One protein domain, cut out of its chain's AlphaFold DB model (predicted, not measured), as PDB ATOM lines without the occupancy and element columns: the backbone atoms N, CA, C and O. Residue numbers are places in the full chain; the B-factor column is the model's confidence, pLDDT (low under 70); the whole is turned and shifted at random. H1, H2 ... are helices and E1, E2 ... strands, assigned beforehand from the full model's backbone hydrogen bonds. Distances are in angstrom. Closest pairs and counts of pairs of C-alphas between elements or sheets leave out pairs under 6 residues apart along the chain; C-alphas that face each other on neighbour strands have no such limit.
ATOM      1  N   ASN A 142     273.614 307.793 276.199       94.69
ATOM      2  CA  ASN A 142     272.294 307.423 275.692       94.69
ATOM      3  C   ASN A 142     271.846 308.257 274.482       94.69
ATOM      4  O   ASN A 142     270.704 308.128 274.047       94.69
ATOM      5  N   ASN A 143     272.705 309.126 273.954       96.19
ATOM      6  CA  ASN A 143     272.363 310.035 272.873       96.19
ATOM      7  C   ASN A 143     272.882 309.495 271.529       96.19
ATOM      8  O   ASN A 143     274.011 309.014 271.434       96.19
ATOM      9  N   VAL A 144     272.066 309.634 270.486       95.19
ATOM     10  CA  VAL A 144     272.439 309.414 269.081       95.19
ATOM     11  C   VAL A 144     272.436 310.750 268.370       95.19
ATOM     12  O   VAL A 144     271.540 311.566 268.576       95.19
ATOM     13  N   GLU A 145     273.434 310.953 267.525       94.69
ATOM     14  CA  GLU A 145     273.532 312.072 266.604       94.69
ATOM     15  C   GLU A 145     273.106 311.612 265.209       94.69
ATOM     16  O   GLU A 145     273.651 310.646 264.671       94.69
ATOM     17  N   ILE A 146     272.109 312.291 264.643       91.88
ATOM     18  CA  ILE A 146     271.551 312.014 263.321       91.88
ATOM     19  C   ILE A 146     271.925 313.169 262.400       91.88
ATOM     20  O   ILE A 146     271.466 314.295 262.576       91.88
ATOM     21  N   SER A 147     272.770 312.888 261.417       91.31
ATOM     22  CA  SER A 147     273.227 313.856 260.419       91.31
ATOM     23  C   SER A 147     272.590 313.598 259.057       91.31
ATOM     24  O   SER A 147     272.335 312.449 258.700       91.31
ATOM     25  N   GLY A 148     272.421 314.658 258.261       87.06
ATOM     26  CA  GLY A 148     271.931 314.561 256.878       87.06
ATOM     27  C   GLY A 148     270.417 314.709 256.716       87.06
ATOM     28  O   GLY A 148     269.915 314.517 255.616       87.06
ATOM     29  N   VAL A 149     269.696 315.064 257.784       86.00
ATOM     30  CA  VAL A 149     268.255 315.345 257.717       86.00
ATOM     31  C   VAL A 149     268.047 316.686 256.998       86.00
ATOM     32  O   VAL A 149     268.575 317.690 257.480       86.00
ATOM     33  N   PRO A 150     267.329 316.735 255.860       83.25
ATOM     34  CA  PRO A 150     267.037 317.989 255.168       83.25
ATOM     35  C   PRO A 150     266.278 318.961 256.077       83.25
ATOM     36  O   PRO A 150     265.367 318.558 256.798       83.25
ATOM     37  N   VAL A 151     266.646 320.242 256.040       76.62
ATOM     38  CA  VAL A 151     265.928 321.286 256.782       76.62
ATOM     39  C   VAL A 151     264.712 321.701 255.959       76.62
ATOM     40  O   VAL A 151     264.862 322.335 254.918       76.62
ATOM     41  N   SER A 152     263.516 321.329 256.401       69.56
ATOM     42  CA  SER A 152     262.260 321.910 255.918       69.56
ATOM     43  C   SER A 152     261.878 323.127 256.763       69.56
ATOM     44  O   SER A 152     262.297 323.238 257.914       69.56
ATOM     45  N   ASN A 153     261.033 324.010 256.224       57.62
ATOM     46  CA  ASN A 153     260.467 325.151 256.965       57.62
ATOM     47  C   ASN A 153     259.546 324.734 258.129       57.62
ATOM     48  O   ASN A 153     259.151 325.578 258.930       57.62
ATOM     49  N   ASP A 154     259.225 323.441 258.245       56.31
ATOM     50  CA  ASP A 154     258.532 322.894 259.403       56.31
ATOM     51  C   ASP A 154     259.486 322.779 260.593       56.31
ATOM     52  O   ASP A 154     260.380 321.929 260.663       56.31
ATOM     53  N   ASN A 155     259.268 323.667 261.557       51.28
ATOM     54  CA  ASN A 155     259.934 323.668 262.845       51.28
ATOM     55  C   ASN A 155     259.703 322.319 263.546       51.28
ATOM     56  O   ASN A 155     258.594 321.998 263.976       51.28
ATOM     57  N   PRO A 180     272.098 320.975 260.158       83.75
ATOM     58  CA  PRO A 180     272.467 320.688 261.540       83.75
ATOM     59  C   PRO A 180     272.041 319.270 261.944       83.75
ATOM     60  O   PRO A 180     271.011 318.759 261.505       83.75
ATOM     61  N   ALA A 181     272.836 318.627 262.802       88.81
ATOM     62  CA  ALA A 181     272.527 317.290 263.297       88.81
ATOM     63  C   ALA A 181     271.433 317.319 264.379       88.81
ATOM     64  O   ALA A 181     271.385 318.221 265.218       88.81
ATOM     65  N   ILE A 182     270.586 316.290 264.398       90.38
ATOM     66  CA  ILE A 182     269.555 316.082 265.420       90.38
ATOM     67  C   ILE A 182     270.113 315.168 266.511       90.38
ATOM     68  O   ILE A 182     270.656 314.105 266.215       90.38
ATOM     69  N   ILE A 183     269.947 315.549 267.781       93.06
ATOM     70  CA  ILE A 183     270.314 314.706 268.924       93.06
ATOM     71  C   ILE A 183     269.068 314.030 269.493       93.06
ATOM     72  O   ILE A 183     268.146 314.698 269.956       93.06
ATOM     73  N   VAL A 184     269.071 312.698 269.518       92.50
ATOM     74  CA  VAL A 184     267.995 311.884 270.097       92.50
ATOM     75  C   VAL A 184     268.506 311.185 271.350       92.50
ATOM     76  O   VAL A 184     269.462 310.414 271.288       92.50
ATOM     77  N   ARG A 185     267.862 311.430 272.496       94.38
ATOM     78  CA  ARG A 185     268.178 310.761 273.767       94.38
ATOM     79  C   ARG A 185     267.274 309.551 273.981       94.38
ATOM     80  O   ARG A 185     266.056 309.682 274.045       94.38
ATOM     81  N   PHE A 186     267.882 308.390 274.171       93.75
ATOM     82  CA  PHE A 186     267.192 307.144 274.483       93.75
ATOM     83  C   PHE A 186     267.021 306.981 275.994       93.75
ATOM     84  O   PHE A 186     267.915 307.301 276.776       93.75
ATOM     85  N   SER A 187     265.894 306.414 276.424       93.44
ATOM     86  CA  SER A 187     265.687 306.074 277.841       93.44
ATOM     87  C   SER A 187     266.580 304.919 278.301       93.44
ATOM     88  O   SER A 187     266.931 304.839 279.473       93.44
ATOM     89  N   ARG A 188     266.946 304.005 277.390       94.12
ATOM     90  CA  ARG A 188     267.792 302.837 277.676       94.12
ATOM     91  C   ARG A 188     268.910 302.723 276.649       94.12
ATOM     92  O   ARG A 188     268.633 302.701 275.449       94.12
ATOM     93  N   ARG A 189     270.144 302.538 277.127       93.31
ATOM     94  CA  ARG A 189     271.334 302.354 276.283       93.31
ATOM     95  C   ARG A 189     271.198 301.177 275.317       93.31
ATOM     96  O   ARG A 189     271.515 301.317 274.147       93.31
ATOM     97  N   LEU A 190     270.619 300.062 275.768       95.62
ATOM     98  CA  LEU A 190     270.427 298.881 274.923       95.62
ATOM     99  C   LEU A 190     269.621 299.195 273.651       95.62
ATOM    100  O   LEU A 190     270.002 298.777 272.569       95.62
ATOM    101  N   ARG A 191     268.545 299.991 273.757       95.69
ATOM    102  CA  ARG A 191     267.726 300.379 272.592       95.69
ATOM    103  C   ARG A 191     268.508 301.245 271.609       95.69
ATOM    104  O   ARG A 191     268.357 301.074 270.402       95.69
ATOM    105  N   LYS A 192     269.346 302.138 272.137       95.50
ATOM    106  CA  LYS A 192     270.265 302.965 271.354       95.50
ATOM    107  C   LYS A 192     271.244 302.091 270.564       95.50
ATOM    108  O   LYS A 192     271.349 302.228 269.350       95.50
ATOM    109  N   ASP A 193     271.910 301.164 271.249       95.19
ATOM    110  CA  ASP A 193     272.926 300.293 270.652       95.19
ATOM    111  C   ASP A 193     272.303 299.339 269.615       95.19
ATOM    112  O   ASP A 193     272.851 299.185 268.524       95.19
ATOM    113  N   THR A 194     271.115 298.782 269.889       96.25
ATOM    114  CA  THR A 194     270.358 297.972 268.917       96.25
ATOM    115  C   THR A 194     270.003 298.770 267.663       96.25
ATOM    116  O   THR A 194     270.164 298.253 266.560       96.25
ATOM    117  N   LEU A 195     269.558 300.026 267.801       93.62
ATOM    118  CA  LEU A 195     269.255 300.880 266.650       93.62
ATOM    119  C   LEU A 195     270.507 301.135 265.801       93.62
ATOM    120  O   LEU A 195     270.473 300.940 264.588       93.62
ATOM    121  N   ILE A 196     271.615 301.544 266.429       94.31
ATOM    122  CA  ILE A 196     272.876 301.805 265.722       94.31
ATOM    123  C   ILE A 196     273.363 300.533 265.010       94.31
ATOM    124  O   ILE A 196     273.772 300.599 263.850       94.31
ATOM    125  N   ALA A 197     273.299 299.375 265.672       95.19
ATOM    126  CA  ALA A 197     273.687 298.094 265.088       95.19
ATOM    127  C   ALA A 197     272.806 297.713 263.889       95.19
ATOM    128  O   ALA A 197     273.335 297.331 262.846       95.19
ATOM    129  N   ALA A 198     271.486 297.881 264.001       93.88
ATOM    130  CA  ALA A 198     270.549 297.605 262.914       93.88
ATOM    131  C   ALA A 198     270.810 298.498 261.690       93.88
ATOM    132  O   ALA A 198     270.854 298.001 260.565       93.88
ATOM    133  N   VAL A 199     271.060 299.798 261.894       93.75
ATOM    134  CA  VAL A 199     271.398 300.717 260.792       93.75
ATOM    135  C   VAL A 199     272.734 300.354 260.141       93.75
ATOM    136  O   VAL A 199     272.846 300.372 258.915       93.75
ATOM    137  N   ARG A 200     273.742 299.957 260.930       93.00
ATOM    138  CA  ARG A 200     275.023 299.464 260.391       93.00
ATOM    139  C   ARG A 200     274.842 298.183 259.574       93.00
ATOM    140  O   ARG A 200     275.415 298.082 258.494       93.00
ATOM    141  N   ALA A 201     274.019 297.244 260.045       94.38
ATOM    142  CA  ALA A 201     273.721 296.000 259.335       94.38
ATOM    143  C   ALA A 201     272.999 296.249 257.999       94.38
ATOM    144  O   ALA A 201     273.315 295.602 257.004       94.38
ATOM    145  N   ARG A 202     272.098 297.241 257.948       91.94
ATOM    146  CA  ARG A 202     271.425 297.680 256.710       91.94
ATOM    147  C   ARG A 202     272.316 298.489 255.756       91.94
ATOM    148  O   ARG A 202     271.869 298.809 254.662       91.94
ATOM    149  N   ARG A 203     273.567 298.791 256.134       90.56
ATOM    150  CA  ARG A 203     274.528 299.616 255.368       90.56
ATOM    151  C   ARG A 203     274.051 301.043 255.085       90.56
ATOM    152  O   ARG A 203     274.450 301.646 254.092       90.56
ATOM    153  N   GLY A 204     273.257 301.605 255.990       87.94
ATOM    154  CA  GLY A 204     272.790 302.980 255.897       87.94
ATOM    155  C   GLY A 204     271.303 303.118 256.170       87.94
ATOM    156  O   GLY A 204     270.603 302.160 256.497       87.94
ATOM    157  N   LEU A 205     270.853 304.358 256.075       90.88
ATOM    158  CA  LEU A 205     269.465 304.760 256.203       90.88
ATOM    159  C   LEU A 205     269.259 305.930 255.247       90.88
ATOM    160  O   LEU A 205     270.145 306.774 255.136       90.88
ATOM    161  N   THR A 206     268.123 306.004 254.572       91.69
ATOM    162  CA  THR A 206     267.787 307.133 253.699       91.69
ATOM    163  C   THR A 206     266.555 307.877 254.197       91.69
ATOM    164  O   THR A 206     265.797 307.370 255.024       91.69
ATOM    165  N   THR A 207     266.333 309.091 253.695       89.06
ATOM    166  CA  THR A 207     265.100 309.856 253.947       89.06
ATOM    167  C   THR A 207     263.846 309.077 253.532       89.06
ATOM    168  O   THR A 207     262.856 309.096 254.263       89.06
ATOM    169  N   ALA A 208     263.911 308.305 252.441       88.19
ATOM    170  CA  ALA A 208     262.820 307.439 251.993       88.19
ATOM    171  C   ALA A 208     262.529 306.289 252.978       88.19
ATOM    172  O   ALA A 208     261.364 305.993 253.239       88.19
ATOM    173  N   ASP A 209     263.561 305.689 253.590       87.19
ATOM    174  CA  ASP A 209     263.400 304.609 254.583       87.19
ATOM    175  C   ASP A 209     262.623 305.040 255.838       87.19
ATOM    176  O   ASP A 209     262.082 304.194 256.549       87.19
ATOM    177  N   ILE A 210     262.598 306.342 256.136       85.50
ATOM    178  CA  ILE A 210     261.891 306.913 257.290       85.50
ATOM    179  C   ILE A 210     260.660 307.736 256.892       85.50
ATOM    180  O   ILE A 210     260.094 308.432 257.732       85.50
ATOM    181  N   GLY A 211     260.245 307.656 255.623       83.81
ATOM    182  CA  GLY A 211     259.044 308.323 255.120       83.81
ATOM    183  C   GLY A 211     259.142 309.850 255.067       83.81
ATOM    184  O   GLY A 211     258.110 310.517 255.113       83.81
ATOM    185  N   LEU A 212     260.351 310.417 254.994       82.81
ATOM    186  CA  LEU A 212     260.506 311.854 254.777       82.81
ATOM    187  C   LEU A 212     260.228 312.197 253.304       82.81
ATOM    188  O   LEU A 212     260.756 311.522 252.415       82.81
ATOM    189  N   PRO A 213     259.437 313.249 253.030       82.06
ATOM    190  CA  PRO A 213     259.156 313.679 251.669       82.06
ATOM    191  C   PRO A 213     260.396 314.304 251.010       82.06
ATOM    192  O   PRO A 213     261.254 314.881 251.679       82.06
ATOM    193  N   GLY A 214     260.452 314.242 249.679       84.06
ATOM    194  CA  GLY A 214     261.504 314.863 248.871       84.06
ATOM    195  C   GLY A 214     262.565 313.880 248.357       84.06
ATOM    196  O   GLY A 214     262.335 312.671 248.344       84.06
ATOM    197  N   PRO A 215     263.716 314.390 247.878       85.94
ATOM    198  CA  PRO A 215     264.788 313.561 247.339       85.94
ATOM    199  C   PRO A 215     265.336 312.562 248.363       85.94
ATOM    200  O   PRO A 215     265.521 312.884 249.542       85.94
ATOM    201  N   THR A 216     265.658 311.358 247.893       90.69
ATOM    202  CA  THR A 216     266.295 310.324 248.713       90.69
ATOM    203  C   THR A 216     267.732 310.726 249.038       90.69
ATOM    204  O   THR A 216     268.585 310.781 248.154       90.69
ATOM    205  N   VAL A 217     268.010 311.002 250.313       90.38
ATOM    206  CA  VAL A 217     269.333 311.397 250.819       90.38
ATOM    207  C   VAL A 217     269.761 310.445 251.931       90.38
ATOM    208  O   VAL A 217     268.937 309.994 252.726       90.38
ATOM    209  N   ASN A 218     271.060 310.152 252.000       91.88
ATOM    210  CA  ASN A 218     271.636 309.313 253.047       91.88
ATOM    211  C   ASN A 218     271.634 310.023 254.407       91.88
ATOM    212  O   ASN A 218     272.113 311.149 254.554       91.88
ATOM    213  N   LEU A 219     271.166 309.302 255.417       90.94
ATOM    214  CA  LEU A 219     271.177 309.670 256.822       90.94
ATOM    215  C   LEU A 219     272.283 308.906 257.543       90.94
ATOM    216  O   LEU A 219     272.501 307.712 257.327       90.94
ATOM    217  N   TYR A 220     272.960 309.597 258.453       93.12
ATOM    218  CA  TYR A 220     274.063 309.034 259.220       93.12
ATOM    219  C   TYR A 220     273.726 309.060 260.702       93.12
ATOM    220  O   TYR A 220     273.487 310.127 261.266       93.12
ATOM    221  N   LEU A 221     273.737 307.884 261.328       94.06
ATOM    222  CA  LEU A 221     273.571 307.729 262.768       94.06
ATOM    223  C   LEU A 221     274.932 307.439 263.400       94.06
ATOM    224  O   LEU A 221     275.600 306.464 263.046       94.06
ATOM    225  N   SER A 222     275.329 308.262 264.364       94.12
ATOM    226  CA  SER A 222     276.542 308.059 265.156       94.12
ATOM    227  C   SER A 222     276.285 308.248 266.645       94.12
ATOM    228  O   SER A 222     275.310 308.875 267.053       94.12
ATOM    229  N   ASP A 223     277.188 307.723 267.473       95.56
ATOM    230  CA  ASP A 223     277.209 308.069 268.890       95.56
ATOM    231  C   ASP A 223     277.474 309.567 269.067       95.56
ATOM    232  O   ASP A 223     278.293 310.162 268.361       95.56
ATOM    233  N   HIS A 224     276.790 310.175 270.034       96.00
ATOM    234  CA  HIS A 224     277.001 311.575 270.369       96.00
ATOM    235  C   HIS A 224     278.244 311.720 271.261       96.00
ATOM    236  O   HIS A 224     278.194 311.588 272.486       96.00
ATOM    237  N   LEU A 225     279.387 311.968 270.630       96.44
ATOM    238  CA  LEU A 225     280.671 312.135 271.310       96.44
ATOM    239  C   LEU A 225     280.922 313.594 271.722       96.44
ATOM    240  O   LEU A 225     280.435 314.524 271.071       96.44
ATOM    241  N   THR A 226     281.713 313.798 272.778       96.44
ATOM    242  CA  THR A 226     282.272 315.120 273.110       96.44
ATOM    243  C   THR A 226     283.194 315.621 271.992       96.44
ATOM    244  O   THR A 226     283.720 314.811 271.221       96.44
ATOM    245  N   PRO A 227     283.433 316.941 271.877       95.00
ATOM    246  CA  PRO A 227     284.343 317.488 270.869       95.00
ATOM    247  C   PRO A 227     285.735 316.838 270.896       95.00
ATOM    248  O   PRO A 227     286.243 316.443 269.845       95.00
ATOM    249  N   SER A 228     286.300 316.637 272.090       95.88
ATOM    250  CA  SER A 228     287.589 315.962 272.280       95.88
ATOM    251  C   SER A 228     287.560 314.527 271.754       95.88
ATOM    252  O   SER A 228     288.421 314.135 270.971       95.88
ATOM    253  N   ASN A 229     286.518 313.755 272.080       97.00
ATOM    254  CA  ASN A 229     286.389 312.372 271.617       97.00
ATOM    255  C   ASN A 229     286.116 312.275 270.107       97.00
ATOM    256  O   ASN A 229     286.581 311.339 269.457       97.00
ATOM    257  N   LYS A 230     285.411 313.250 269.512       95.44
ATOM    258  CA  LYS A 230     285.264 313.353 268.048       95.44
ATOM    259  C   LYS A 230     286.612 313.592 267.370       95.44
ATOM    260  O   LYS A 230     286.884 312.974 266.339       95.44
ATOM    261  N   LEU A 231     287.451 314.463 267.936       96.38
ATOM    262  CA  LEU A 231     288.796 314.725 267.422       96.38
ATOM    263  C   LEU A 231     289.677 313.473 267.515       96.38
ATOM    264  O   LEU A 231     290.287 313.100 266.514       96.38
ATOM    265  N   LEU A 232     289.667 312.790 268.664       95.88
ATOM    266  CA  LEU A 232     290.387 311.528 268.864       95.88
ATOM    267  C   LEU A 232     289.937 310.458 267.863       95.88
ATOM    268  O   LEU A 232     290.768 309.838 267.207       95.88
ATOM    269  N   LEU A 233     288.625 310.287 267.664       95.44
ATOM    270  CA  LEU A 233     288.096 309.351 266.671       95.44
ATOM    271  C   LEU A 233     288.552 309.708 265.248       95.44
ATOM    272  O   LEU A 233     288.876 308.819 264.463       95.44
ATOM    273  N   LYS A 234     288.580 311.001 264.903       95.38
ATOM    274  CA  LYS A 234     289.064 311.472 263.599       95.38
ATOM    275  C   LYS A 234     290.547 311.150 263.407       95.38
ATOM    276  O   LYS A 234     290.918 310.707 262.327       95.38
ATOM    277  N   GLN A 235     291.376 311.359 264.427       96.69
ATOM    278  CA  GLN A 235     292.803 311.028 264.392       96.69
ATOM    279  C   GLN A 235     293.028 309.517 264.279       96.69
ATOM    280  O   GLN A 235     293.757 309.079 263.397       96.69
ATOM    281  N   ALA A 236     292.333 308.716 265.090       96.81
ATOM    282  CA  ALA A 236     292.434 307.259 265.051       96.81
ATOM    283  C   ALA A 236     292.025 306.671 263.691       96.81
ATOM    284  O   ALA A 236     292.626 305.708 263.226       96.81
ATOM    285  N   ARG A 237     291.018 307.257 263.026       94.56
ATOM    286  CA  ARG A 237     290.625 306.849 261.668       94.56
ATOM    287  C   ARG A 237     291.703 307.136 260.630       94.56
ATOM    288  O   ARG A 237     291.940 306.265 259.811       94.56
ATOM    289  N   LYS A 238     292.363 308.297 260.705       95.69
ATOM    290  CA  LYS A 238     293.479 308.626 259.805       95.69
ATOM    291  C   LYS A 238     294.611 307.607 259.930       95.69
ATOM    292  O   LYS A 238     295.044 307.076 258.929       95.69
ATOM    293  N   ILE A 239     294.995 307.268 261.162       95.69
ATOM    294  CA  ILE A 239     296.056 306.279 261.425       95.69
ATOM    295  C   ILE A 239     295.693 304.888 260.887       95.69
ATOM    296  O   ILE A 239     296.572 304.126 260.529       95.69
ATOM    297  N   LYS A 240     294.405 304.529 260.855       94.56
ATOM    298  CA  LYS A 240     293.952 303.244 260.304       94.56
ATOM    299  C   LYS A 240     294.005 303.204 258.767       94.56
ATOM    300  O   LYS A 240     293.987 302.116 258.197       94.56
ATOM    301  N   GLU A 241     293.915 304.362 258.119       86.50
ATOM    302  CA  GLU A 241     293.910 304.485 256.657       86.50
ATOM    303  C   GLU A 241     295.331 304.468 256.063       86.50
ATOM    304  O   GLU A 241     295.456 304.131 254.886       86.50
ATOM    305  N   ASP A 242     296.353 304.774 256.873       62.78
ATOM    306  CA  ASP A 242     297.787 304.623 256.572       62.78
ATOM    307  C   ASP A 242     298.281 303.181 256.824       62.78
ATOM    308  O   ASP A 242     299.134 302.703 256.039       62.78
TER     309      ASP A 242
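Overview. This is residues 142 to 155 and 180 to 242 of the 242 residues of an uncharacterized protein of Leptidea sinapis (UniProt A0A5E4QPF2). A small three-stranded antiparallel sheet has helix H1 over one face and no named helix over the other, while a second helix, H2, sticks out from the end of E3 like an arm, with residues 226 to 232 and 234 to 242 standing free. A loop without named elements, residues 202 to 217, leads from H1 back to E3. The printed part has 77 residues with three named strands and two named helices, in the order E1, E2, H1, E3, H2; the sheet's order is E2, E1, E3, and the class is mixed, helices and strands. The whole is only just loose, close to compact, with a radius of gyration of the C-alphas of 14.2 A and spans of 39 by 31 by 27 A.

Along the chain. E1 is residues 143 to 147, 13.1 A long, and begins at C-alpha 143 at (272.363, 310.035, 272.873). After the cut, E2 is residues 182 to 185, 10.0 A long. H1 is residues 189 to 201, 18.3 A long, from C-alpha 189 at (271.334, 302.354, 276.283). E3 is residues 218 to 223, 16.8 A long. H2 is residues 227 to 241, 21.5 A long, and ends at C-alpha 241 at (293.910, 304.485, 256.657).

Arrangement. E1 is the inner strand of the sheet, and E2 and E3 are its edge strands. E2 and E1 are antiparallel at 161 degrees, with N 144 and O 184 within hydrogen-bond range at 2.8 A. E1 and E3 are antiparallel at 154 degrees, with N 145 and O 222 within range at 2.8 A. Residues 205 to 206 pair, antiparallel, with residues 218 to 219 of E3. H1 is on the sheet at a height over the sheet of 9.4 A, over E1 and E3, and runs along the strands, at 20 degrees to E1 on the local plane. The closest C-alphas of H1 and E3 are those of Ile 196 and Leu 221, 6.7 A apart. H1 and the sheet of E2, E1 and E3 form two layers, a helix on one face of a sheet. E2, H1 and E3 form a split strand-helix-strand unit, two strands running the same way with E1 between them, and its crossover is right-handed. H2 is not on the sheet and is apart from H1, E1 and E2. In H1 and H2 every O i to N i+4 pair is within hydrogen-bond range.

Size, cuts and confidence. The two C-alphas farthest apart, those of Asp 154 and Asp 242, are 43.4 A from each other. Residues 156 to 179 are not printed, and C-alphas 155 and 180 are 12.9 A apart across this cut. The link from H1 to E3 is long, with 16 residues; those from E2 to H1 and from E3 to H2 are tight. The mean pLDDT of the printed part is 90.0, and residues 152 to 155 and 242 are under 70.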